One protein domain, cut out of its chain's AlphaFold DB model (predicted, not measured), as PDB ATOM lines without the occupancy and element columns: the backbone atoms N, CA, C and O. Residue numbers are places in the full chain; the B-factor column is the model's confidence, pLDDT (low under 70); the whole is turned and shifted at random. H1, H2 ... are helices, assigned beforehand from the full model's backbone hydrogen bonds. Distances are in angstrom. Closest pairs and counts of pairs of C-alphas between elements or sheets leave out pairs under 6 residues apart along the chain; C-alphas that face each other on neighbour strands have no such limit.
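AT A GLANCE: This is residues 74 to 130 and 154 to 252 of the 459 residues of the protein "Site-specific DNA-methyltransferase (adenine-specific)" of Candidatus Buchananbacteria bacterium RIFCSPHIGHO2_02_FULL_56_16 (UniProt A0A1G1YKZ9). One long helix, H2, runs the length of the domain as a spine, and the other helices gather round its residues 93 to 120, while residues 121 to 130 stick out beyond the body. H7 packs side by side with H2, running back along it; H6, H4 and H3 pack on H2 too, H1 fits beside H6 and H7, and H5 packs on H6. The printed part has 156 residues with seven named helices, H1 to H7 in order, and no named strand; the class is all helix. It is compact, with a radius of gyration of the C-alphas of 16.4 A, and elongated, spanning 59 by 31 by 28 A.

HOW THE PARTS SIT: H1, residues 74 to 87, and H2, residues 93 to 130, form a helical hairpin; they only just touch, with 3 pairs of C-alphas within 8 A, the closest being Arg 86 and Phe 96 at 6.7 A. H7, residues 233 to 251, touches H2 at a shallow tilt of 7 degrees, opposite ways, the closest C-alphas being those of Ala 97 and Phe 247, 6.6 A apart. H1, H2 and H7 make an up and down bundle, each running against the one before it. H3, residues 154 to 159, touches residues 113 to 120 of H2 alone, about perpendicular at 83 degrees, with C-alphas 116 and 157 closest at 6.8 A. H6, residues 214 to 225, touches H1 at a shallow tilt of 9 degrees, opposite ways; C-alphas 78 and 223 are closest at 6.9 A. H4, residues 171 to 175, touches H6, with C-alphas 175 and 221 closest at 6.9 A. H5, residues 183 to 197, touches H6 with residues 183 to 184 alone, C-alphas 183 and 214 being closest at 5.0 A; H5 and H2 are near each other, and H5 and H7 are apart. Each O i to N i+4 pair is within hydrogen-bond range in H1, H3, H4, H5 and H6, against 32 of 34 in H2 and 14 of 15 in H7.

IN THESE COORDINATES: H1 begins at C-alpha 74 (-8.275, 5.043, -23.735) and is 20.1 A long. H2 measures 54.9 A and ends at C-alpha 130 (-7.026, 44.884, -38.056). H3 and H4 are short, H5 is 21.4 A and H6 16.3 A. H7, 28.0 A, ends at C-alpha 251 (-28.088, -2.647, -16.949).

THE WHOLE: The C-alphas farthest apart, of Ala 90 and Ser 130, are 59.4 A apart. Residues 131 to 153 are not printed, and C-alphas 130 and 154 are 24.9 A apart across the cut. The links H3 to H4 and H5 to H6 are long. The mean pLDDT of the printed part is 84.3; residues 74 to 75, 77, 228 to 235 and 252 are under 70.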
ATOM      1  N   PRO A  74      -8.007   4.093 -24.810       62.59
ATOM      2  CA  PRO A  74      -8.275   5.043 -23.735       62.59
ATOM      3  C   PRO A  74      -9.668   4.852 -23.118       62.59
ATOM      4  O   PRO A  74      -9.796   4.842 -21.898       62.59
ATOM      5  N   GLU A  75     -10.684   4.578 -23.936       67.06
ATOM      6  CA  GLU A  75     -12.071   4.378 -23.505       67.06
ATOM      7  C   GLU A  75     -12.240   3.112 -22.656       67.06
ATOM      8  O   GLU A  75     -12.898   3.140 -21.616       67.06
ATOM      9  N   ASP A  76     -11.581   2.018 -23.045       70.06
ATOM     10  CA  ASP A  76     -11.568   0.759 -22.293       70.06
ATOM     11  C   ASP A  76     -10.963   0.938 -20.895       70.06
ATOM     12  O   ASP A  76     -11.500   0.418 -19.920       70.06
ATOM     13  N   ARG A  77      -9.860   1.686 -20.775       69.44
ATOM     14  CA  ARG A  77      -9.217   1.925 -19.469       69.44
ATOM     15  C   ARG A  77     -10.079   2.772 -18.554       69.44
ATOM     16  O   ARG A  77     -10.161   2.493 -17.362       69.44
ATOM     17  N   LEU A  78     -10.689   3.819 -19.107       71.50
ATOM     18  CA  LEU A  78     -11.585   4.690 -18.354       71.50
ATOM     19  C   LEU A  78     -12.797   3.897 -17.860       71.50
ATOM     20  O   LEU A  78     -13.204   4.063 -16.710       71.50
ATOM     21  N   TRP A  79     -13.340   3.011 -18.702       79.25
ATOM     22  CA  TRP A  79     -14.418   2.115 -18.303       79.25
ATOM     23  C   TRP A  79     -13.982   1.132 -17.222       79.25
ATOM     24  O   TRP A  79     -14.668   1.033 -16.217       79.25
ATOM     25  N   GLU A  80     -12.842   0.453 -17.364       77.38
ATOM     26  CA  GLU A  80     -12.342  -0.467 -16.332       77.38
ATOM     27  C   GLU A  80     -12.119   0.239 -14.988       77.38
ATOM     28  O   GLU A  80     -12.447  -0.311 -13.938       77.38
ATOM     29  N   ALA A  81     -11.617   1.476 -15.004       70.88
ATOM     30  CA  ALA A  81     -11.461   2.271 -13.793       70.88
ATOM     31  C   ALA A  81     -12.816   2.602 -13.144       70.88
ATOM     32  O   ALA A  81     -12.974   2.444 -11.931       70.88
ATOM     33  N   ALA A  82     -13.804   3.020 -13.942       74.00
ATOM     34  CA  ALA A  82     -15.159   3.276 -13.462       74.00
ATOM     35  C   ALA A  82     -15.844   1.992 -12.960       74.00
ATOM     36  O   ALA A  82     -16.473   2.000 -11.905       74.00
ATOM     37  N   ASP A  83     -15.682   0.875 -13.662       79.12
ATOM     38  CA  ASP A  83     -16.289  -0.410 -13.324       79.12
ATOM     39  C   ASP A  83     -15.683  -1.019 -12.055       79.12
ATOM     40  O   ASP A  83     -16.408  -1.500 -11.183       79.12
ATOM     41  N   HIS A  84     -14.365  -0.911 -11.877       76.69
ATOM     42  CA  HIS A  84     -13.708  -1.307 -10.634       76.69
ATOM     43  C   HIS A  84     -14.236  -0.498  -9.444       76.69
ATOM     44  O   HIS A  84     -14.469  -1.039  -8.364       76.69
ATOM     45  N   MET A  85     -14.459   0.803  -9.624       72.69
ATOM     46  CA  MET A  85     -15.046   1.632  -8.575       72.69
ATOM     47  C   MET A  85     -16.497   1.267  -8.281       72.69
ATOM     48  O   MET A  85     -16.873   1.171  -7.115       72.69
ATOM     49  N   ARG A  86     -17.289   1.001  -9.321       79.38
ATOM     50  CA  ARG A  86     -18.658   0.502  -9.188       79.38
ATOM     51  C   ARG A  86     -18.697  -0.781  -8.363       79.38
ATOM     52  O   ARG A  86     -19.479  -0.858  -7.421       79.38
ATOM     53  N   ALA A  87     -17.839  -1.750  -8.688       75.56
ATOM     54  CA  ALA A  87     -17.761  -3.049  -8.017       75.56
ATOM     55  C   ALA A  87     -17.424  -2.944  -6.521       75.56
ATOM     56  O   ALA A  87     -17.793  -3.820  -5.746       75.56
ATOM     57  N   ASN A  88     -16.754  -1.862  -6.117       74.00
ATOM     58  CA  ASN A  88     -16.405  -1.580  -4.727       74.00
ATOM     59  C   ASN A  88     -17.344  -0.554  -4.061       74.00
ATOM     60  O   ASN A  88     -17.098  -0.139  -2.929       74.00
ATOM     61  N   SER A  89     -18.416  -0.140  -4.744       73.00
ATOM     62  CA  SER A  89     -19.444   0.759  -4.213       73.00
ATOM     63  C   SER A  89     -20.689  -0.021  -3.777       73.00
ATOM     64  O   SER A  89     -20.984  -1.089  -4.306       73.00
ATOM     65  N   ALA A  90     -21.464   0.534  -2.841       75.31
ATOM     66  CA  ALA A  90     -22.756  -0.030  -2.433       75.31
ATOM     67  C   ALA A  90     -23.931   0.410  -3.337       75.31
ATOM     68  O   ALA A  90     -25.091   0.184  -2.992       75.31
ATOM     69  N   LEU A  91     -23.652   1.089  -4.456       79.50
ATOM     70  CA  LEU A  91     -24.665   1.683  -5.327       79.50
ATOM     71  C   LEU A  91     -25.147   0.701  -6.395       79.50
ATOM     72  O   LEU A  91     -24.385  -0.125  -6.903       79.50
ATOM     73  N   ARG A  92     -26.412   0.840  -6.797       78.62
ATOM     74  CA  ARG A  92     -26.921   0.178  -8.005       78.62
ATOM     75  C   ARG A  92     -26.307   0.806  -9.256       78.62
ATOM     76  O   ARG A  92     -25.830   1.939  -9.223       78.62
ATOM     77  N   LEU A  93     -26.337   0.080 -10.377       76.12
ATOM     78  CA  LEU A  93     -25.737   0.541 -11.632       76.12
ATOM     79  C   LEU A  93     -26.264   1.917 -12.050       76.12
ATOM     80  O   LEU A  93     -25.470   2.801 -12.346       76.12
ATOM     81  N   ASN A  94     -27.580   2.115 -12.014       70.50
ATOM     82  CA  ASN A  94     -28.216   3.386 -12.348       70.50
ATOM     83  C   ASN A  94     -27.815   4.532 -11.395       70.50
ATOM     84  O   ASN A  94     -27.623   5.663 -11.835       70.50
ATOM     85  N   GLU A  95     -27.638   4.242 -10.105       77.19
ATOM     86  CA  GLU A  95     -27.190   5.206  -9.089       77.19
ATOM     87  C   GLU A  95     -25.711   5.587  -9.253       77.19
ATOM     88  O   GLU A  95     -25.312   6.670  -8.829       77.19
ATOM     89  N   PHE A  96     -24.910   4.719  -9.878       82.38
ATOM     90  CA  PHE A  96     -23.503   4.963 -10.193       82.38
ATOM     91  C   PHE A  96     -23.299   5.606 -11.579       82.38
ATOM     92  O   PHE A  96     -22.439   6.474 -11.736       82.38
ATOM     93  N   ALA A  97     -24.099   5.216 -12.575       83.62
ATOM     94  CA  ALA A  97     -23.978   5.669 -13.960       83.62
ATOM     95  C   ALA A  97     -24.189   7.180 -14.100       83.62
ATOM     96  O   ALA A  97     -23.403   7.851 -14.766       83.62
ATOM     97  N   GLU A  98     -25.207   7.731 -13.433       85.06
ATOM     98  CA  GLU A  98     -25.510   9.167 -13.472       85.06
ATOM     99  C   GLU A  98     -24.334  10.047 -13.007       85.06
ATOM    100  O   GLU A  98     -23.911  10.910 -13.780       85.06
ATOM    101  N   PRO A  99     -23.760   9.850 -11.800       87.06
ATOM    102  CA  PRO A  99     -22.571  10.585 -11.379       87.06
ATOM    103  C   PRO A  99     -21.396  10.460 -12.350       87.06
ATOM    104  O   PRO A  99     -20.753  11.460 -12.669       87.06
ATOM    105  N   VAL A 100     -21.112   9.253 -12.851       88.00
ATOM    106  CA  VAL A 100     -19.991   9.036 -13.776       88.00
ATOM    107  C   VAL A 100     -20.199   9.791 -15.085       88.00
ATOM    108  O   VAL A 100     -19.311  10.535 -15.502       88.00
ATOM    109  N   LEU A 101     -21.377   9.669 -15.700       88.81
ATOM    110  CA  LEU A 101     -21.730  10.422 -16.906       88.81
ATOM    111  C   LEU A 101     -21.690  11.934 -16.650       88.81
ATOM    112  O   LEU A 101     -21.221  12.679 -17.507       88.81
ATOM    113  N   GLY A 102     -22.098  12.390 -15.465       92.31
ATOM    114  CA  GLY A 102     -21.968  13.785 -15.048       92.31
ATOM    115  C   GLY A 102     -20.518  14.273 -15.003       92.31
ATOM    116  O   GLY A 102     -20.216  15.345 -15.519       92.31
ATOM    117  N   LEU A 103     -19.589  13.493 -14.443       91.50
ATOM    118  CA  LEU A 103     -18.166  13.867 -14.412       91.50
ATOM    119  C   LEU A 103     -17.529  13.869 -15.804       91.50
ATOM    120  O   LEU A 103     -16.718  14.748 -16.101       91.50
ATOM    121  N   ILE A 104     -17.908  12.922 -16.667       88.12
ATOM    122  CA  ILE A 104     -17.451  12.900 -18.063       88.12
ATOM    123  C   ILE A 104     -17.982  14.135 -18.800       88.12
ATOM    124  O   ILE A 104     -17.216  14.819 -19.482       88.12
ATOM    125  N   PHE A 105     -19.265  14.463 -18.611       91.50
ATOM    126  CA  PHE A 105     -19.870  15.691 -19.125       91.50
ATOM    127  C   PHE A 105     -19.084  16.926 -18.664       91.50
ATOM    128  O   PHE A 105     -18.725  17.766 -19.485       91.50
ATOM    129  N   LEU A 106     -18.759  17.009 -17.370       92.44
ATOM    130  CA  LEU A 106     -18.033  18.134 -16.784       92.44
ATOM    131  C   LEU A 106     -16.637  18.312 -17.392       92.44
ATOM    132  O   LEU A 106     -16.273  19.422 -17.788       92.44
ATOM    133  N   LYS A 107     -15.868  17.221 -17.507       88.44
ATOM    134  CA  LYS A 107     -14.549  17.234 -18.159       88.44
ATOM    135  C   LYS A 107     -14.673  17.750 -19.587       88.44
ATOM    136  O   LYS A 107     -13.931  18.646 -19.983       88.44
ATOM    137  N   PHE A 108     -15.633  17.227 -20.344       86.38
ATOM    138  CA  PHE A 108     -15.804  17.604 -21.738       86.38
ATOM    139  C   PHE A 108     -16.246  19.063 -21.916       86.38
ATOM    140  O   PHE A 108     -15.680  19.783 -22.744       86.38
ATOM    141  N   ALA A 109     -17.210  19.522 -21.116       89.56
ATOM    142  CA  ALA A 109     -17.631  20.918 -21.107       89.56
ATOM    143  C   ALA A 109     -16.430  21.841 -20.839       89.56
ATOM    144  O   ALA A 109     -16.246  22.822 -21.559       89.56
ATOM    145  N   GLY A 110     -15.564  21.481 -19.885       90.25
ATOM    146  CA  GLY A 110     -14.332  22.213 -19.572       90.25
ATOM    147  C   GLY A 110     -13.311  22.253 -20.719       90.25
ATOM    148  O   GLY A 110     -12.743  23.314 -20.997       90.25
ATOM    149  N   VAL A 111     -13.103  21.137 -21.427       85.56
ATOM    150  CA  VAL A 111     -12.202  21.077 -22.595       85.56
ATOM    151  C   VAL A 111     -12.726  21.963 -23.729       85.56
ATOM    152  O   VAL A 111     -12.001  22.816 -24.250       85.56
ATOM    153  N   LYS A 112     -14.014  21.830 -24.077       85.50
ATOM    154  CA  LYS A 112     -14.649  22.627 -25.138       85.50
ATOM    155  C   LYS A 112     -14.673  24.118 -24.793       85.50
ATOM    156  O   LYS A 112     -14.421  24.954 -25.668       85.50
ATOM    157  N   PHE A 113     -14.927  24.450 -23.527       91.12
ATOM    158  CA  PHE A 113     -14.850  25.812 -23.007       91.12
ATOM    159  C   PHE A 113     -13.446  26.396 -23.186       91.12
ATOM    160  O   PHE A 113     -13.312  27.444 -23.812       91.12
ATOM    161  N   SER A 114     -12.405  25.692 -22.733       90.00
ATOM    162  CA  SER A 114     -11.006  26.143 -22.835       90.00
ATOM    163  C   SER A 114     -10.564  26.364 -24.284       90.00
ATOM    164  O   SER A 114      -9.870  27.334 -24.593       90.00
ATOM    165  N   LYS A 115     -10.991  25.492 -25.207       87.62
ATOM    166  CA  LYS A 115     -10.737  25.673 -26.644       87.62
ATOM    167  C   LYS A 115     -11.430  26.926 -27.184       87.62
ATOM    168  O   LYS A 115     -10.793  27.752 -27.833       87.62
ATOM    169  N   THR A 116     -12.710  27.097 -26.860       88.62
ATOM    170  CA  THR A 116     -13.501  28.261 -27.291       88.62
ATOM    171  C   THR A 116     -12.954  29.563 -26.697       88.62
ATOM    172  O   THR A 116     -12.927  30.589 -27.370       88.62
ATOM    173  N   GLU A 117     -12.463  29.536 -25.457       90.31
ATOM    174  CA  GLU A 117     -11.820  30.679 -24.801       90.31
ATOM    175  C   GLU A 117     -10.575  31.137 -25.575       90.31
ATOM    176  O   GLU A 117     -10.434  32.328 -25.869       90.31
ATOM    177  N   LYS A 118      -9.715  30.192 -25.988       90.12
ATOM    178  CA  LYS A 118      -8.555  30.479 -26.845       90.12
ATOM    179  C   LYS A 118      -8.991  31.098 -28.174       90.12
ATOM    180  O   LYS A 118      -8.496  32.171 -28.519       90.12
ATOM    181  N   GLU A 119      -9.964  30.500 -28.859       89.56
ATOM    182  CA  GLU A 119     -10.495  30.995 -30.140       89.56
ATOM    183  C   GLU A 119     -11.062  32.422 -30.031       89.56
ATOM    184  O   GLU A 119     -10.715  33.292 -30.834       89.56
ATOM    185  N   ILE A 120     -11.874  32.704 -29.005       87.62
ATOM    186  CA  ILE A 120     -12.419  34.047 -28.742       87.62
ATOM    187  C   ILE A 120     -11.284  35.040 -28.471       87.62
ATOM    188  O   ILE A 120     -11.307  36.167 -28.979       87.62
ATOM    189  N   SER A 121     -10.283  34.643 -27.680       87.62
ATOM    190  CA  SER A 121      -9.144  35.504 -27.352       87.62
ATOM    191  C   SER A 121      -8.320  35.863 -28.595       87.62
ATOM    192  O   SER A 121      -7.947  37.026 -28.775       87.62
ATOM    193  N   GLU A 122      -8.090  34.902 -29.490       88.44
ATOM    194  CA  GLU A 122      -7.375  35.100 -30.751       88.44
ATOM    195  C   GLU A 122      -8.175  35.955 -31.733       88.44
ATOM    196  O   GLU A 122      -7.608  36.840 -32.377       88.44
ATOM    197  N   GLU A 123      -9.490  35.749 -31.833       84.94
ATOM    198  CA  GLU A 123     -10.355  36.566 -32.685       84.94
ATOM    199  C   GLU A 123     -10.362  38.033 -32.223       84.94
ATOM    200  O   GLU A 123     -10.287  38.949 -33.046       84.94
ATOM    201  N   ARG A 124     -10.389  38.272 -30.904       82.88
ATOM    202  CA  ARG A 124     -10.277  39.625 -30.334       82.88
ATOM    203  C   ARG A 124      -8.909  40.254 -30.611       82.88
ATOM    204  O   ARG A 124      -8.863  41.421 -30.998       82.88
ATOM    205  N   LYS A 125      -7.809  39.498 -30.487       83.88
ATOM    206  CA  LYS A 125      -6.454  39.969 -30.849       83.88
ATOM    207  C   LYS A 125      -6.373  40.369 -32.328       83.88
ATOM    208  O   LYS A 125      -6.018  41.507 -32.622       83.88
ATOM    209  N   LYS A 126      -6.824  39.499 -33.238       83.88
ATOM    210  CA  LYS A 126      -6.857  39.765 -34.689       83.88
ATOM    211  C   LYS A 126      -7.704  40.991 -35.039       83.88
ATOM    212  O   LYS A 126      -7.311  41.790 -35.885       83.88
ATOM    213  N   LYS A 127      -8.852  41.183 -34.374       79.06
ATOM    214  CA  LYS A 127      -9.674  42.391 -34.562       79.06
ATOM    215  C   LYS A 127      -8.908  43.651 -34.162       79.06
ATOM    216  O   LYS A 127      -8.885  44.590 -34.953       79.06
ATOM    217  N   LYS A 128      -8.240  43.671 -33.003       72.44
ATOM    218  CA  LYS A 128      -7.424  44.821 -32.557       72.44
ATOM    219  C   LYS A 128      -6.330  45.181 -33.559       72.44
ATOM    220  O   LYS A 128      -6.196  46.353 -33.904       72.44
ATOM    221  N   GLU A 129      -5.624  44.174 -34.066       74.81
ATOM    222  CA  GLU A 129      -4.595  44.342 -35.098       74.81
ATOM    223  C   GLU A 129      -5.185  44.899 -36.403       74.81
ATOM    224  O   GLU A 129      -4.630  45.831 -36.980       74.81
ATOM    225  N   SER A 130      -6.359  44.412 -36.830       71.12
ATOM    226  CA  SER A 130      -7.026  44.884 -38.056       71.12
ATOM    227  C   SER A 130      -7.521  46.336 -37.993       71.12
ATOM    228  O   SER A 130      -7.592  46.998 -39.024       71.12
ATOM    229  N   SER A 154     -20.848  34.900 -20.840       88.75
ATOM    230  CA  SER A 154     -21.413  33.595 -21.216       88.75
ATOM    231  C   SER A 154     -22.056  33.599 -22.610       88.75
ATOM    232  O   SER A 154     -21.862  32.660 -23.384       88.75
ATOM    233  N   ALA A 155     -22.663  34.720 -23.014       87.38
ATOM    234  CA  ALA A 155     -23.226  34.908 -24.351       87.38
ATOM    235  C   ALA A 155     -22.209  34.739 -25.501       87.38
ATOM    236  O   ALA A 155     -22.589  34.312 -26.594       87.38
ATOM    237  N   ASP A 156     -20.924  35.046 -25.284       88.62
ATOM    238  CA  ASP A 156     -19.880  34.866 -26.301       88.62
ATOM    239  C   ASP A 156     -19.617  33.379 -26.587       88.62
ATOM    240  O   ASP A 156     -19.432  32.992 -27.742       88.62
ATOM    241  N   TYR A 157     -19.673  32.536 -25.554       90.19
ATOM    242  CA  TYR A 157     -19.521  31.085 -25.681       90.19
ATOM    243  C   TYR A 157     -20.776  30.451 -26.282       90.19
ATOM    244  O   TYR A 157     -20.679  29.642 -27.209       90.19
ATOM    245  N   HIS A 158     -21.964  30.887 -25.847       88.44
ATOM    246  CA  HIS A 158     -23.235  30.410 -26.403       88.44
ATOM    247  C   HIS A 158     -23.368  30.730 -27.894       88.44
ATOM    248  O   HIS A 158     -23.839  29.896 -28.668       88.44
ATOM    249  N   ALA A 159     -22.881  31.892 -28.344       83.19
ATOM    250  CA  ALA A 159     -22.834  32.235 -29.768       83.19
ATOM    251  C   ALA A 159     -21.984  31.240 -30.586       83.19
ATOM    252  O   ALA A 159     -22.268  30.989 -31.764       83.19
ATOM    253  N   GLN A 160     -20.985  30.626 -29.946       81.12
ATOM    254  CA  GLN A 160     -20.163  29.556 -30.502       81.12
ATOM    255  C   GLN A 160     -20.730  28.147 -30.247       81.12
ATOM    256  O   GLN A 160     -20.123  27.167 -30.676       81.12
ATOM    257  N   GLY A 161     -21.929  28.002 -29.674       80.56
ATOM    258  CA  GLY A 161     -22.510  26.687 -29.366       80.56
ATOM    259  C   GLY A 161     -21.691  25.911 -28.329       80.56
ATOM    260  O   GLY A 161     -21.614  24.678 -28.384       80.56
ATOM    261  N   THR A 162     -21.029  26.644 -27.434       87.25
ATOM    262  CA  THR A 162     -20.236  26.120 -26.326       87.25
ATOM    263  C   THR A 162     -20.868  26.560 -25.013       87.25
ATOM    264  O   THR A 162     -21.288  27.707 -24.871       87.25
ATOM    265  N   LEU A 163     -20.925  25.637 -24.054       91.31
ATOM    266  CA  LEU A 163     -21.384  25.918 -22.700       91.31
ATOM    267  C   LEU A 163     -20.392  26.838 -21.991       91.31
ATOM    268  O   LEU A 163     -19.179  26.672 -22.126       91.31
ATOM    269  N   PHE A 164     -20.902  27.781 -21.209       94.06
ATOM    270  CA  PHE A 164     -20.065  28.553 -20.301       94.06
ATOM    271  C   PHE A 164     -19.762  27.716 -19.054       94.06
ATOM    272  O   PHE A 164     -20.677  27.144 -18.468       94.06
ATOM    273  N   VAL A 165     -18.493  27.636 -18.652       95.62
ATOM    274  CA  VAL A 165     -18.063  26.866 -17.477       95.62
ATOM    275  C   VAL A 165     -17.439  27.829 -16.459       95.62
ATOM    276  O   VAL A 165     -16.310  28.287 -16.685       95.62
ATOM    277  N   PRO A 166     -18.161  28.153 -15.365       95.25
ATOM    278  CA  PRO A 166     -17.650  28.976 -14.267       95.25
ATOM    279  C   PRO A 166     -16.358  28.418 -13.679       95.25
ATOM    280  O   PRO A 166     -16.120  27.213 -13.754       95.25
ATOM    281  N   GLU A 167     -15.526  29.281 -13.096       93.44
ATOM    282  CA  GLU A 167     -14.202  28.906 -12.586       93.44
ATOM    283  C   GLU A 167     -14.281  27.783 -11.548       93.44
ATOM    284  O   GLU A 167     -13.568  26.787 -11.655       93.44
ATOM    285  N   GLU A 168     -15.240  27.885 -10.637       93.56
ATOM    286  CA  GLU A 168     -15.521  26.938  -9.560       93.56
ATOM    287  C   GLU A 168     -16.063  25.597 -10.074       93.56
ATOM    288  O   GLU A 168     -16.029  24.587  -9.369       93.56
ATOM    289  N   ALA A 169     -16.550  25.570 -11.317       95.38
ATOM    290  CA  ALA A 169     -17.007  24.365 -11.994       95.38
ATOM    291  C   ALA A 169     -15.941  23.753 -12.914       95.38
ATOM    292  O   ALA A 169     -16.173  22.706 -13.524       95.38
ATOM    293  N   ARG A 170     -14.759  24.370 -13.039       92.69
ATOM    294  CA  ARG A 170     -13.684  23.829 -13.873       92.69
ATOM    295  C   ARG A 170     -13.085  22.590 -13.230       92.69
ATOM    296  O   ARG A 170     -12.856  22.508 -12.027       92.69
ATOM    297  N   PHE A 171     -12.747  21.634 -14.082       89.12
ATOM    298  CA  PHE A 171     -12.156  20.373 -13.660       89.12
ATOM    299  C   PHE A 171     -10.829  20.564 -12.902       89.12
ATOM    300  O   PHE A 171     -10.573  19.870 -11.922       89.12
ATOM    301  N   SER A 172     -10.019  21.545 -13.319       89.81
ATOM    302  CA  SER A 172      -8.778  21.937 -12.639       89.81
ATOM    303  C   SER A 172      -9.036  22.457 -11.224       89.81
ATOM    304  O   SER A 172      -8.393  21.995 -10.289       89.81
ATOM    305  N   TYR A 173     -10.033  23.332 -11.058       94.44
ATOM    306  CA  TYR A 173     -10.422  23.871  -9.754       94.44
ATOM    307  C   TYR A 173     -10.819  22.751  -8.788       94.44
ATOM    308  O   TYR A 173     -10.328  22.690  -7.664       94.44
ATOM    309  N   LEU A 174     -11.648  21.807  -9.245       94.62
ATOM    310  CA  LEU A 174     -12.115  20.696  -8.412       94.62
ATOM    311  C   LEU A 174     -10.991  19.748  -7.972       94.62
ATOM    312  O   LEU A 174     -11.057  19.199  -6.874       94.62
ATOM    313  N   ILE A 175      -9.968  19.534  -8.803       90.81
ATOM    314  CA  ILE A 175      -8.815  18.680  -8.457       90.81
ATOM    315  C   ILE A 175      -7.893  19.356  -7.436       90.81
ATOM    316  O   ILE A 175      -7.247  18.658  -6.653       90.81
ATOM    317  N   GLU A 176      -7.824  20.686  -7.447       92.62
ATOM    318  CA  GLU A 176      -6.950  21.491  -6.586       92.62
ATOM    319  C   GLU A 176      -7.580  21.840  -5.227       92.62
ATOM    320  O   GLU A 176      -6.930  22.465  -4.387       92.62
ATOM    321  N   LEU A 177      -8.826  21.417  -4.978       94.00
ATOM    322  CA  LEU A 177      -9.488  21.640  -3.695       94.00
ATOM    323  C   LEU A 177      -8.702  21.009  -2.527       94.00
ATOM    324  O   LEU A 177      -8.154  19.911  -2.671       94.00
ATOM    325  N   PRO A 178      -8.675  21.660  -1.343       93.81
ATOM    326  CA  PRO A 178      -7.936  21.159  -0.188       93.81
ATOM    327  C   PRO A 178      -8.346  19.743   0.226       93.81
ATOM    328  O   PRO A 178      -9.524  19.373   0.161       93.81
ATOM    329  N   GLU A 179      -7.388  18.969   0.739       87.94
ATOM    330  CA  GLU A 179      -7.679  17.665   1.337       87.94
ATOM    331  C   GLU A 179      -8.714  17.797   2.468       87.94
ATOM    332  O   GLU A 179      -8.664  18.717   3.282       87.94
ATOM    333  N   GLY A 180      -9.673  16.870   2.515       88.50
ATOM    334  CA  GLY A 180     -10.776  16.900   3.484       88.50
ATOM    335  C   GLY A 180     -12.004  17.705   3.042       88.50
ATOM    336  O   GLY A 180     -13.012  17.679   3.746       88.50
ATOM    337  N   THR A 181     -11.964  18.361   1.877       94.19
ATOM    338  CA  THR A 181     -13.155  18.979   1.271       94.19
ATOM    339  C   THR A 181     -14.232  17.925   0.985       94.19
ATOM    340  O   THR A 181     -13.926  16.836   0.494       94.19
ATOM    341  N   ASP A 182     -15.504  18.248   1.254       95.62
ATOM    342  CA  ASP A 182     -16.640  17.434   0.800       95.62
ATOM    343  C   ASP A 182     -16.752  17.537  -0.725       95.62
ATOM    344  O   ASP A 182     -17.350  18.469  -1.276       95.62
ATOM    345  N   MET A 183     -16.161  16.562  -1.410       95.31
ATOM    346  CA  MET A 183     -16.123  16.524  -2.869       95.31
ATOM    347  C   MET A 183     -17.497  16.274  -3.480       95.31
ATOM    348  O   MET A 183     -17.771  16.753  -4.578       95.31
ATOM    349  N   GLY A 184     -18.386  15.572  -2.773       95.50
ATOM    350  CA  GLY A 184     -19.761  15.377  -3.221       95.50
ATOM    351  C   GLY A 184     -20.502  16.707  -3.293       95.50
ATOM    352  O   GLY A 184     -21.152  17.009  -4.296       95.50
ATOM    353  N   LYS A 185     -20.359  17.538  -2.257       96.94
ATOM    354  CA  LYS A 185     -20.920  18.892  -2.243       96.94
ATOM    355  C   LYS A 185     -20.266  19.793  -3.293       96.94
ATOM    356  O   LYS A 185     -20.990  20.474  -4.011       96.94
ATOM    357  N   ALA A 186     -18.939  19.778  -3.408       97.31
ATOM    358  CA  ALA A 186     -18.220  20.620  -4.365       97.31
ATOM    359  C   ALA A 186     -18.652  20.355  -5.817       97.31
ATOM    360  O   ALA A 186     -18.972  21.292  -6.544       97.31
ATOM    361  N   VAL A 187     -18.751  19.083  -6.225       96.94
ATOM    362  CA  VAL A 187     -19.227  18.731  -7.573       96.94
ATOM    363  C   VAL A 187     -20.711  19.072  -7.741       96.94
ATOM    364  O   VAL A 187     -21.099  19.598  -8.780       96.94
ATOM    365  N   ASN A 188     -21.549  18.840  -6.725       97.19
ATOM    366  CA  ASN A 188     -22.955  19.256  -6.767       97.19
ATOM    367  C   ASN A 188     -23.110  20.766  -7.004       97.19
ATOM    368  O   ASN A 188     -24.004  21.176  -7.744       97.19
ATOM    369  N   ASP A 189     -22.280  21.586  -6.363       97.81
ATOM    370  CA  ASP A 189     -22.311  23.038  -6.516       97.81
ATOM    371  C   ASP A 189     -21.782  23.458  -7.897       97.81
ATOM    372  O   ASP A 189     -22.457  24.222  -8.580       97.81
ATOM    373  N   ALA A 190     -20.697  22.848  -8.387       97.44
ATOM    374  CA  ALA A 190     -20.214  23.038  -9.761       97.44
ATOM    375  C   ALA A 190     -21.301  22.777 -10.821       97.44
ATOM    376  O   ALA A 190     -21.474  23.563 -11.753       97.44
ATOM    377  N   MET A 191     -22.082  21.701 -10.667       96.94
ATOM    378  CA  MET A 191     -23.193  21.401 -11.578       96.94
ATOM    379  C   MET A 191     -24.282  22.478 -11.532       96.94
ATOM    380  O   MET A 191     -24.816  22.843 -12.575       96.94
ATOM    381  N   LYS A 192     -24.610  23.021 -10.351       97.12
ATOM    382  CA  LYS A 192     -25.596  24.112 -10.226       97.12
ATOM    383  C   LYS A 192     -25.117  25.391 -10.910       97.12
ATOM    384  O   LYS A 192     -25.916  26.022 -11.594       97.12
ATOM    385  N   GLU A 193     -23.843  25.740 -10.759       96.25
ATOM    386  CA  GLU A 193     -23.252  26.921 -11.401       96.25
ATOM    387  C   GLU A 193     -23.277  26.798 -12.933       96.25
ATOM    388  O   GLU A 193     -23.655  27.736 -13.637       96.25
ATOM    389  N   ILE A 194     -22.983  25.607 -13.473       95.75
ATOM    390  CA  ILE A 194     -23.124  25.358 -14.915       95.75
ATOM    391  C   ILE A 194     -24.577  25.531 -15.357       95.75
ATOM    392  O   ILE A 194     -24.828  26.177 -16.372       95.75
ATOM    393  N   GLU A 195     -25.552  24.985 -14.635       95.75
ATOM    394  CA  GLU A 195     -26.959  25.167 -15.010       95.75
ATOM    395  C   GLU A 195     -27.415  26.630 -14.947       95.75
ATOM    396  O   GLU A 195     -28.203  27.057 -15.793       95.75
ATOM    397  N   ALA A 196     -26.921  27.401 -13.975       95.19
ATOM    398  CA  ALA A 196     -27.260  28.814 -13.820       95.19
ATOM    399  C   ALA A 196     -26.825  29.645 -15.039       95.19
ATOM    400  O   ALA A 196     -27.579  30.500 -15.511       95.19
ATOM    401  N   GLU A 197     -25.650  29.345 -15.594       94.75
ATOM    402  CA  GLU A 197     -25.112  30.019 -16.781       94.75
ATOM    403  C   GLU A 197     -25.624  29.431 -18.103       94.75
ATOM    404  O   GLU A 197     -25.560  30.085 -19.146       94.75
ATOM    405  N   ASN A 198     -26.166  28.210 -18.099       93.50
ATOM    406  CA  ASN A 198     -26.596  27.503 -19.306       93.50
ATOM    407  C   ASN A 198     -28.057  27.060 -19.182       93.50
ATOM    408  O   ASN A 198     -28.360  25.931 -18.804       93.50
ATOM    409  N   LYS A 199     -28.979  27.955 -19.564       88.81
ATOM    410  CA  LYS A 199     -30.437  27.784 -19.383       88.81
ATOM    411  C   LYS A 199     -31.005  26.473 -19.930       88.81
ATOM    412  O   LYS A 199     -31.972  25.959 -19.380       88.81
ATOM    413  N   GLU A 200     -30.433  25.937 -21.007       85.56
ATOM    414  CA  GLU A 200     -30.875  24.669 -21.605       85.56
ATOM    415  C   GLU A 200     -30.600  23.439 -20.722       85.56
ATOM    416  O   GLU A 200     -31.231  22.399 -20.900       85.56
ATOM    417  N   LEU A 201     -29.708  23.575 -19.736       92.25
ATOM    418  CA  LEU A 201     -29.353  22.537 -18.772       92.25
ATOM    419  C   LEU A 201     -30.064  22.695 -17.423       92.25
ATOM    420  O   LEU A 201     -29.806  21.906 -16.520       92.25
ATOM    421  N   ALA A 202     -30.960  23.669 -17.259       92.06
ATOM    422  CA  ALA A 202     -31.655  23.879 -15.992       92.06
ATOM    423  C   ALA A 202     -32.374  22.599 -15.515       92.06
ATOM    424  O   ALA A 202     -33.265  22.079 -16.188       92.06
ATOM    425  N   GLY A 203     -31.979  22.092 -14.343       92.69
ATOM    426  CA  GLY A 203     -32.502  20.856 -13.754       92.69
ATOM    427  C   GLY A 203     -32.003  19.552 -14.392       92.69
ATOM    428  O   GLY A 203     -32.510  18.490 -14.031       92.69
ATOM    429  N   ILE A 204     -31.048  19.607 -15.321       94.31
ATOM    430  CA  ILE A 204     -30.600  18.454 -16.112       94.31
ATOM    431  C   ILE A 204     -29.400  17.742 -15.488       94.31
ATOM    432  O   ILE A 204     -29.345  16.512 -15.515       94.31
ATOM    433  N   LEU A 205     -28.440  18.482 -14.932       95.00
ATOM    434  CA  LEU A 205     -27.181  17.906 -14.471       95.00
ATOM    435  C   LEU A 205     -27.367  17.133 -13.154       95.00
ATOM    436  O   LEU A 205     -28.134  17.559 -12.278       95.00
ATOM    437  N   PRO A 206     -26.666  15.996 -12.976       93.12
ATOM    438  CA  PRO A 206     -26.770  15.199 -11.760       93.12
ATOM    439  C   PRO A 206     -26.249  15.986 -10.553       93.12
ATOM    440  O   PRO A 206     -25.234  16.670 -10.621       93.12
ATOM    441  N   LYS A 207     -26.953  15.886  -9.421       93.69
ATOM    442  CA  LYS A 207     -26.613  16.569  -8.150       93.69
ATOM    443  C   LYS A 207     -26.653  15.606  -6.962       93.69
ATOM    444  O   LYS A 207     -26.943  15.982  -5.827       93.69
ATOM    445  N   SER A 208     -26.417  14.330  -7.236       89.88
ATOM    446  CA  SER A 208     -26.455  13.227  -6.275       89.88
ATOM    447  C   SER A 208     -25.052  12.751  -5.879       89.88
ATOM    448  O   SER A 208     -24.912  11.664  -5.322       89.88
ATOM    449  N   PHE A 209     -24.011  13.565  -6.105       91.88
ATOM    450  CA  PHE A 209     -22.614  13.177  -5.886       91.88
ATOM    451  C   PHE A 209     -22.278  12.867  -4.426       91.88
ATOM    452  O   PHE A 209     -21.418  12.036  -4.176       91.88
ATOM    453  N   GLN A 210     -23.004  13.429  -3.455       90.50
ATOM    454  CA  GLN A 210     -22.845  13.091  -2.031       90.50
ATOM    455  C   GLN A 210     -23.227  11.640  -1.674       90.50
ATOM    456  O   GLN A 210     -22.965  11.201  -0.558       90.50
ATOM    457  N   LYS A 211     -23.832  10.879  -2.600       88.81
ATOM    458  CA  LYS A 211     -24.017   9.426  -2.443       88.81
ATOM    459  C   LYS A 211     -22.716   8.638  -2.643       88.81
ATOM    460  O   LYS A 211     -22.649   7.480  -2.243       88.81
ATOM    461  N   LEU A 212     -21.713   9.242  -3.280       86.50
ATOM    462  CA  LEU A 212     -20.371   8.693  -3.441       86.50
ATOM    463  C   LEU A 212     -19.458   9.256  -2.352       86.50
ATOM    464  O   LEU A 212     -19.576  10.419  -1.963       86.50
ATOM    465  N   ASP A 213     -18.510   8.452  -1.880       88.56
ATOM    466  CA  ASP A 213     -17.484   8.958  -0.978       88.56
ATOM    467  C   ASP A 213     -16.502   9.884  -1.723       88.56
ATOM    468  O   ASP A 213     -16.253   9.753  -2.927       88.56
ATOM    469  N   SER A 214     -15.905  10.831  -0.996       90.75
ATOM    470  CA  SER A 214     -15.021  11.834  -1.603       90.75
ATOM    471  C   SER A 214     -13.771  11.227  -2.254       90.75
ATOM    472  O   SER A 214     -13.291  11.767  -3.249       90.75
ATOM    473  N   ARG A 215     -13.249  10.091  -1.755       87.94
ATOM    474  CA  ARG A 215     -12.057   9.446  -2.342       87.94
ATOM    475  C   ARG A 215     -12.379   8.851  -3.706       87.94
ATOM    476  O   ARG A 215     -11.575   8.986  -4.630       87.94
ATOM    477  N   SER A 216     -13.555   8.246  -3.842       86.31
ATOM    478  CA  SER A 216     -14.079   7.791  -5.125       86.31
ATOM    479  C   SER A 216     -14.177   8.953  -6.115       86.31
ATOM    480  O   SER A 216     -13.577   8.898  -7.187       86.31
ATOM    481  N   ILE A 217     -14.829  10.055  -5.743       89.75
ATOM    482  CA  ILE A 217     -14.968  11.216  -6.641       89.75
ATOM    483  C   ILE A 217     -13.596  11.745  -7.087       89.75
ATOM    484  O   ILE A 217     -13.385  11.947  -8.280       89.75
ATOM    485  N   ILE A 218     -12.634  11.890  -6.168       89.31
ATOM    486  CA  ILE A 218     -11.261  12.321  -6.495       89.31
ATOM    487  C   ILE A 218     -10.589  11.349  -7.469       89.31
ATOM    488  O   ILE A 218      -9.903  11.777  -8.396       89.31
ATOM    489  N   THR A 219     -10.780  10.046  -7.276       85.25
ATOM    490  CA  THR A 219     -10.206   9.016  -8.152       85.25
ATOM    491  C   THR A 219     -10.792   9.105  -9.560       85.25
ATOM    492  O   THR A 219     -10.031   9.123 -10.526       85.25
ATOM    493  N   LEU A 220     -12.117   9.249  -9.693       84.19
ATOM    494  CA  LEU A 220     -12.773   9.467 -10.990       84.19
ATOM    495  C   LEU A 220     -12.284  10.748 -11.653       84.19
ATOM    496  O   LEU A 220     -11.921  10.718 -12.827       84.19
ATOM    497  N   LEU A 221     -12.214  11.850 -10.898       87.19
ATOM    498  CA  LEU A 221     -11.700  13.117 -11.403       87.19
ATOM    499  C   LEU A 221     -10.281  12.931 -11.954       87.19
ATOM    500  O   LEU A 221     -10.027  13.209 -13.121       87.19
ATOM    501  N   ARG A 222      -9.362  12.359 -11.174       85.12
ATOM    502  CA  ARG A 222      -7.981  12.115 -11.622       85.12
ATOM    503  C   ARG A 222      -7.904  11.207 -12.846       85.12
ATOM    504  O   ARG A 222      -7.102  11.484 -13.732       85.12
ATOM    505  N   ASN A 223      -8.726  10.162 -12.919       81.31
ATOM    506  CA  ASN A 223      -8.759   9.254 -14.065       81.31
ATOM    507  C   ASN A 223      -9.245   9.964 -15.332       81.31
ATOM    508  O   ASN A 223      -8.591   9.879 -16.369       81.31
ATOM    509  N   PHE A 224     -10.337  10.726 -15.254       79.50
ATOM    510  CA  PHE A 224     -10.828  11.499 -16.397       79.50
ATOM    511  C   PHE A 224      -9.907  12.670 -16.757       79.50
ATOM    512  O   PHE A 224      -9.882  13.085 -17.913       79.50
ATOM    513  N   ASN A 225      -9.092  13.171 -15.824       81.88
ATOM    514  CA  ASN A 225      -8.076  14.173 -16.145       81.88
ATOM    515  C   ASN A 225      -6.946  13.632 -17.029       81.88
ATOM    516  O   ASN A 225      -6.268  14.417 -17.680       81.88
ATOM    517  N   GLN A 226      -6.737  12.310 -17.062       75.75
ATOM    518  CA  GLN A 226      -5.746  11.683 -17.945       75.75
ATOM    519  C   GLN A 226      -6.180  11.694 -19.412       75.75
ATOM    520  O   GLN A 226      -5.369  11.376 -20.279       75.75
ATOM    521  N   ILE A 227      -7.444  12.028 -19.694       71.19
ATOM    522  CA  ILE A 227      -7.924  12.203 -21.061       71.19
ATOM    523  C   ILE A 227      -7.275  13.474 -21.625       71.19
ATOM    524  O   ILE A 227      -7.499  14.546 -21.052       71.19
ATOM    525  N   PRO A 228      -6.480  13.370 -22.707       68.00
ATOM    526  CA  PRO A 228      -5.805  14.520 -23.293       68.00
ATOM    527  C   PRO A 228      -6.788  15.614 -23.728       68.00
ATOM    528  O   PRO A 228      -7.816  15.337 -24.347       68.00
ATOM    529  N   ASP A 229      -6.462  16.867 -23.410       68.31
ATOM    530  CA  ASP A 229      -7.297  18.038 -23.723       68.31
ATOM    531  C   ASP A 229      -7.229  18.447 -25.210       68.31
ATOM    532  O   ASP A 229      -8.011  19.285 -25.660       68.31
ATOM    533  N   ASP A 230      -6.289  17.883 -25.971       62.44
ATOM    534  CA  ASP A 230      -6.058  18.124 -27.401       62.44
ATOM    535  C   ASP A 230      -6.813  17.148 -28.317       62.44
ATOM    536  O   ASP A 230      -6.748  17.270 -29.540       62.44
ATOM    537  N   ILE A 231      -7.573  16.217 -27.738       61.00
ATOM    538  CA  ILE A 231      -8.460  15.332 -28.486       61.00
ATOM    539  C   ILE A 231      -9.491  16.173 -29.260       61.00
ATOM    540  O   ILE A 231     -10.218  16.995 -28.693       61.00
ATOM    541  N   GLU A 232      -9.564  15.960 -30.578       54.94
ATOM    542  CA  GLU A 232     -10.525  16.641 -31.448       54.94
ATOM    543  C   GLU A 232     -11.971  16.418 -30.976       54.94
ATOM    544  O   GLU A 232     -12.317  15.360 -30.449       54.94
ATOM    545  N   GLY A 233     -12.836  17.421 -31.168       52.25
ATOM    546  CA  GLY A 233     -14.166  17.482 -30.544       52.25
ATOM    547  C   GLY A 233     -15.046  16.246 -30.767       52.25
ATOM    548  O   GLY A 233     -15.815  15.882 -29.878       52.25
ATOM    549  N   ASP A 234     -14.881  15.555 -31.894       60.47
ATOM    550  CA  ASP A 234     -15.652  14.354 -32.225       60.47
ATOM    551  C   ASP A 234     -15.213  13.120 -31.427       60.47
ATOM    552  O   ASP A 234     -15.992  12.184 -31.249       60.47
ATOM    553  N   ALA A 235     -13.974  13.074 -30.938       65.75
ATOM    554  CA  ALA A 235     -13.476  11.939 -30.169       65.75
ATOM    555  C   ALA A 235     -14.048  11.901 -28.749       65.75
ATOM    556  O   ALA A 235     -14.415  10.827 -28.290       65.75
ATOM    557  N   PHE A 236     -14.244  13.041 -28.089       70.62
ATOM    558  CA  PHE A 236     -14.900  13.060 -26.778       70.62
ATOM    559  C   PHE A 236     -16.386  12.694 -26.827       70.62
ATOM    560  O   PHE A 236     -16.863  11.991 -25.935       70.62
ATOM    561  N   GLY A 237     -17.109  13.125 -27.868       73.19
ATOM    562  CA  GLY A 237     -18.486  12.684 -28.104       73.19
ATOM    563  C   GLY A 237     -18.577  11.157 -28.178       73.19
ATOM    564  O   GLY A 237     -19.391  10.549 -27.484       73.19
ATOM    565  N   ARG A 238     -17.633  10.524 -28.891       75.81
ATOM    566  CA  ARG A 238     -17.510   9.058 -28.949       75.81
ATOM    567  C   ARG A 238     -17.202   8.420 -27.596       75.81
ATOM    568  O   ARG A 238     -17.737   7.352 -27.321       75.81
ATOM    569  N   ILE A 239     -16.376   9.042 -26.748       78.62
ATOM    570  CA  ILE A 239     -16.135   8.552 -25.378       78.62
ATOM    571  C   ILE A 239     -17.444   8.572 -24.586       78.62
ATOM    572  O   ILE A 239     -17.779   7.586 -23.934       78.62
ATOM    573  N   TYR A 240     -18.210   9.661 -24.663       82.06
ATOM    574  CA  TYR A 240     -19.492   9.756 -23.967       82.06
ATOM    575  C   TYR A 240     -20.490   8.700 -24.466       82.06
ATOM    576  O   TYR A 240     -21.046   7.962 -23.655       82.06
ATOM    577  N   GLU A 241     -20.653   8.555 -25.786       80.44
ATOM    578  CA  GLU A 241     -21.487   7.505 -26.397       80.44
ATOM    579  C   GLU A 241     -21.019   6.092 -26.018       80.44
ATOM    580  O   GLU A 241     -21.841   5.212 -25.771       80.44
ATOM    581  N   TYR A 242     -19.709   5.871 -25.911       82.31
ATOM    582  CA  TYR A 242     -19.148   4.600 -25.462       82.31
ATOM    583  C   TYR A 242     -19.549   4.283 -24.016       82.31
ATOM    584  O   TYR A 242     -20.001   3.171 -23.739       82.31
ATOM    585  N   PHE A 243     -19.442   5.249 -23.098       83.44
ATOM    586  CA  PHE A 243     -19.897   5.069 -21.717       83.44
ATOM    587  C   PHE A 243     -21.408   4.842 -21.638       83.44
ATOM    588  O   PHE A 243     -21.838   3.960 -20.896       83.44
ATOM    589  N   LEU A 244     -22.206   5.568 -22.428       82.81
ATOM    590  CA  LEU A 244     -23.648   5.329 -22.538       82.81
ATOM    591  C   LEU A 244     -23.946   3.889 -22.972       82.81
ATOM    592  O   LEU A 244     -24.727   3.204 -22.311       82.81
ATOM    593  N   GLY A 245     -23.276   3.405 -24.020       79.88
ATOM    594  CA  GLY A 245     -23.426   2.031 -24.495       79.88
ATOM    595  C   GLY A 245     -23.001   0.994 -23.456       79.88
ATOM    596  O   GLY A 245     -23.704   0.011 -23.238       79.88
ATOM    597  N   LYS A 246     -21.888   1.217 -22.747       82.50
ATOM    598  CA  LYS A 246     -21.431   0.309 -21.685       82.50
ATOM    599  C   LYS A 246     -22.388   0.254 -20.498       82.50
ATOM    600  O   LYS A 246     -22.644  -0.840 -19.995       82.50
ATOM    601  N   PHE A 247     -22.941   1.390 -20.074       79.81
ATOM    602  CA  PHE A 247     -23.955   1.410 -19.021       79.81
ATOM    603  C   PHE A 247     -25.255   0.735 -19.462       79.81
ATOM    604  O   PHE A 247     -25.821  -0.012 -18.673       79.81
ATOM    605  N   ALA A 248     -25.678   0.912 -20.717       76.44
ATOM    606  CA  ALA A 248     -26.848   0.220 -21.255       76.44
ATOM    607  C   ALA A 248     -26.659  -1.307 -21.284       76.44
ATOM    608  O   ALA A 248     -27.528  -2.044 -20.829       76.44
ATOM    609  N   ILE A 249     -25.495  -1.793 -21.738       74.62
ATOM    610  CA  ILE A 249     -25.172  -3.232 -21.732       74.62
ATOM    611  C   ILE A 249     -25.150  -3.783 -20.299       74.62
ATOM    612  O   ILE A 249     -25.651  -4.878 -20.045       74.62
ATOM    613  N   ALA A 250     -24.566  -3.038 -19.356       72.62
ATOM    614  CA  ALA A 250     -24.443  -3.470 -17.969       72.62
ATOM    615  C   ALA A 250     -25.787  -3.513 -17.218       72.62
ATOM    616  O   ALA A 250     -25.906  -4.283 -16.264       72.62
ATOM    617  N   ASP A 251     -26.778  -2.709 -17.617       70.50
ATOM    618  CA  ASP A 251     -28.088  -2.647 -16.949       70.50
ATOM    619  C   ASP A 251     -28.950  -3.878 -17.247       70.50
ATOM    620  O   ASP A 251     -29.874  -4.187 -16.498       70.50
ATOM    621  N   GLY A 252     -28.632  -4.630 -18.309       58.00
ATOM    622  CA  GLY A 252     -29.313  -5.880 -18.668       58.00
ATOM    623  C   GLY A 252     -30.792  -5.713 -19.044       58.00
ATOM    624  O   GLY A 252     -31.441  -6.682 -19.441       58.00
TER     625      GLY A 252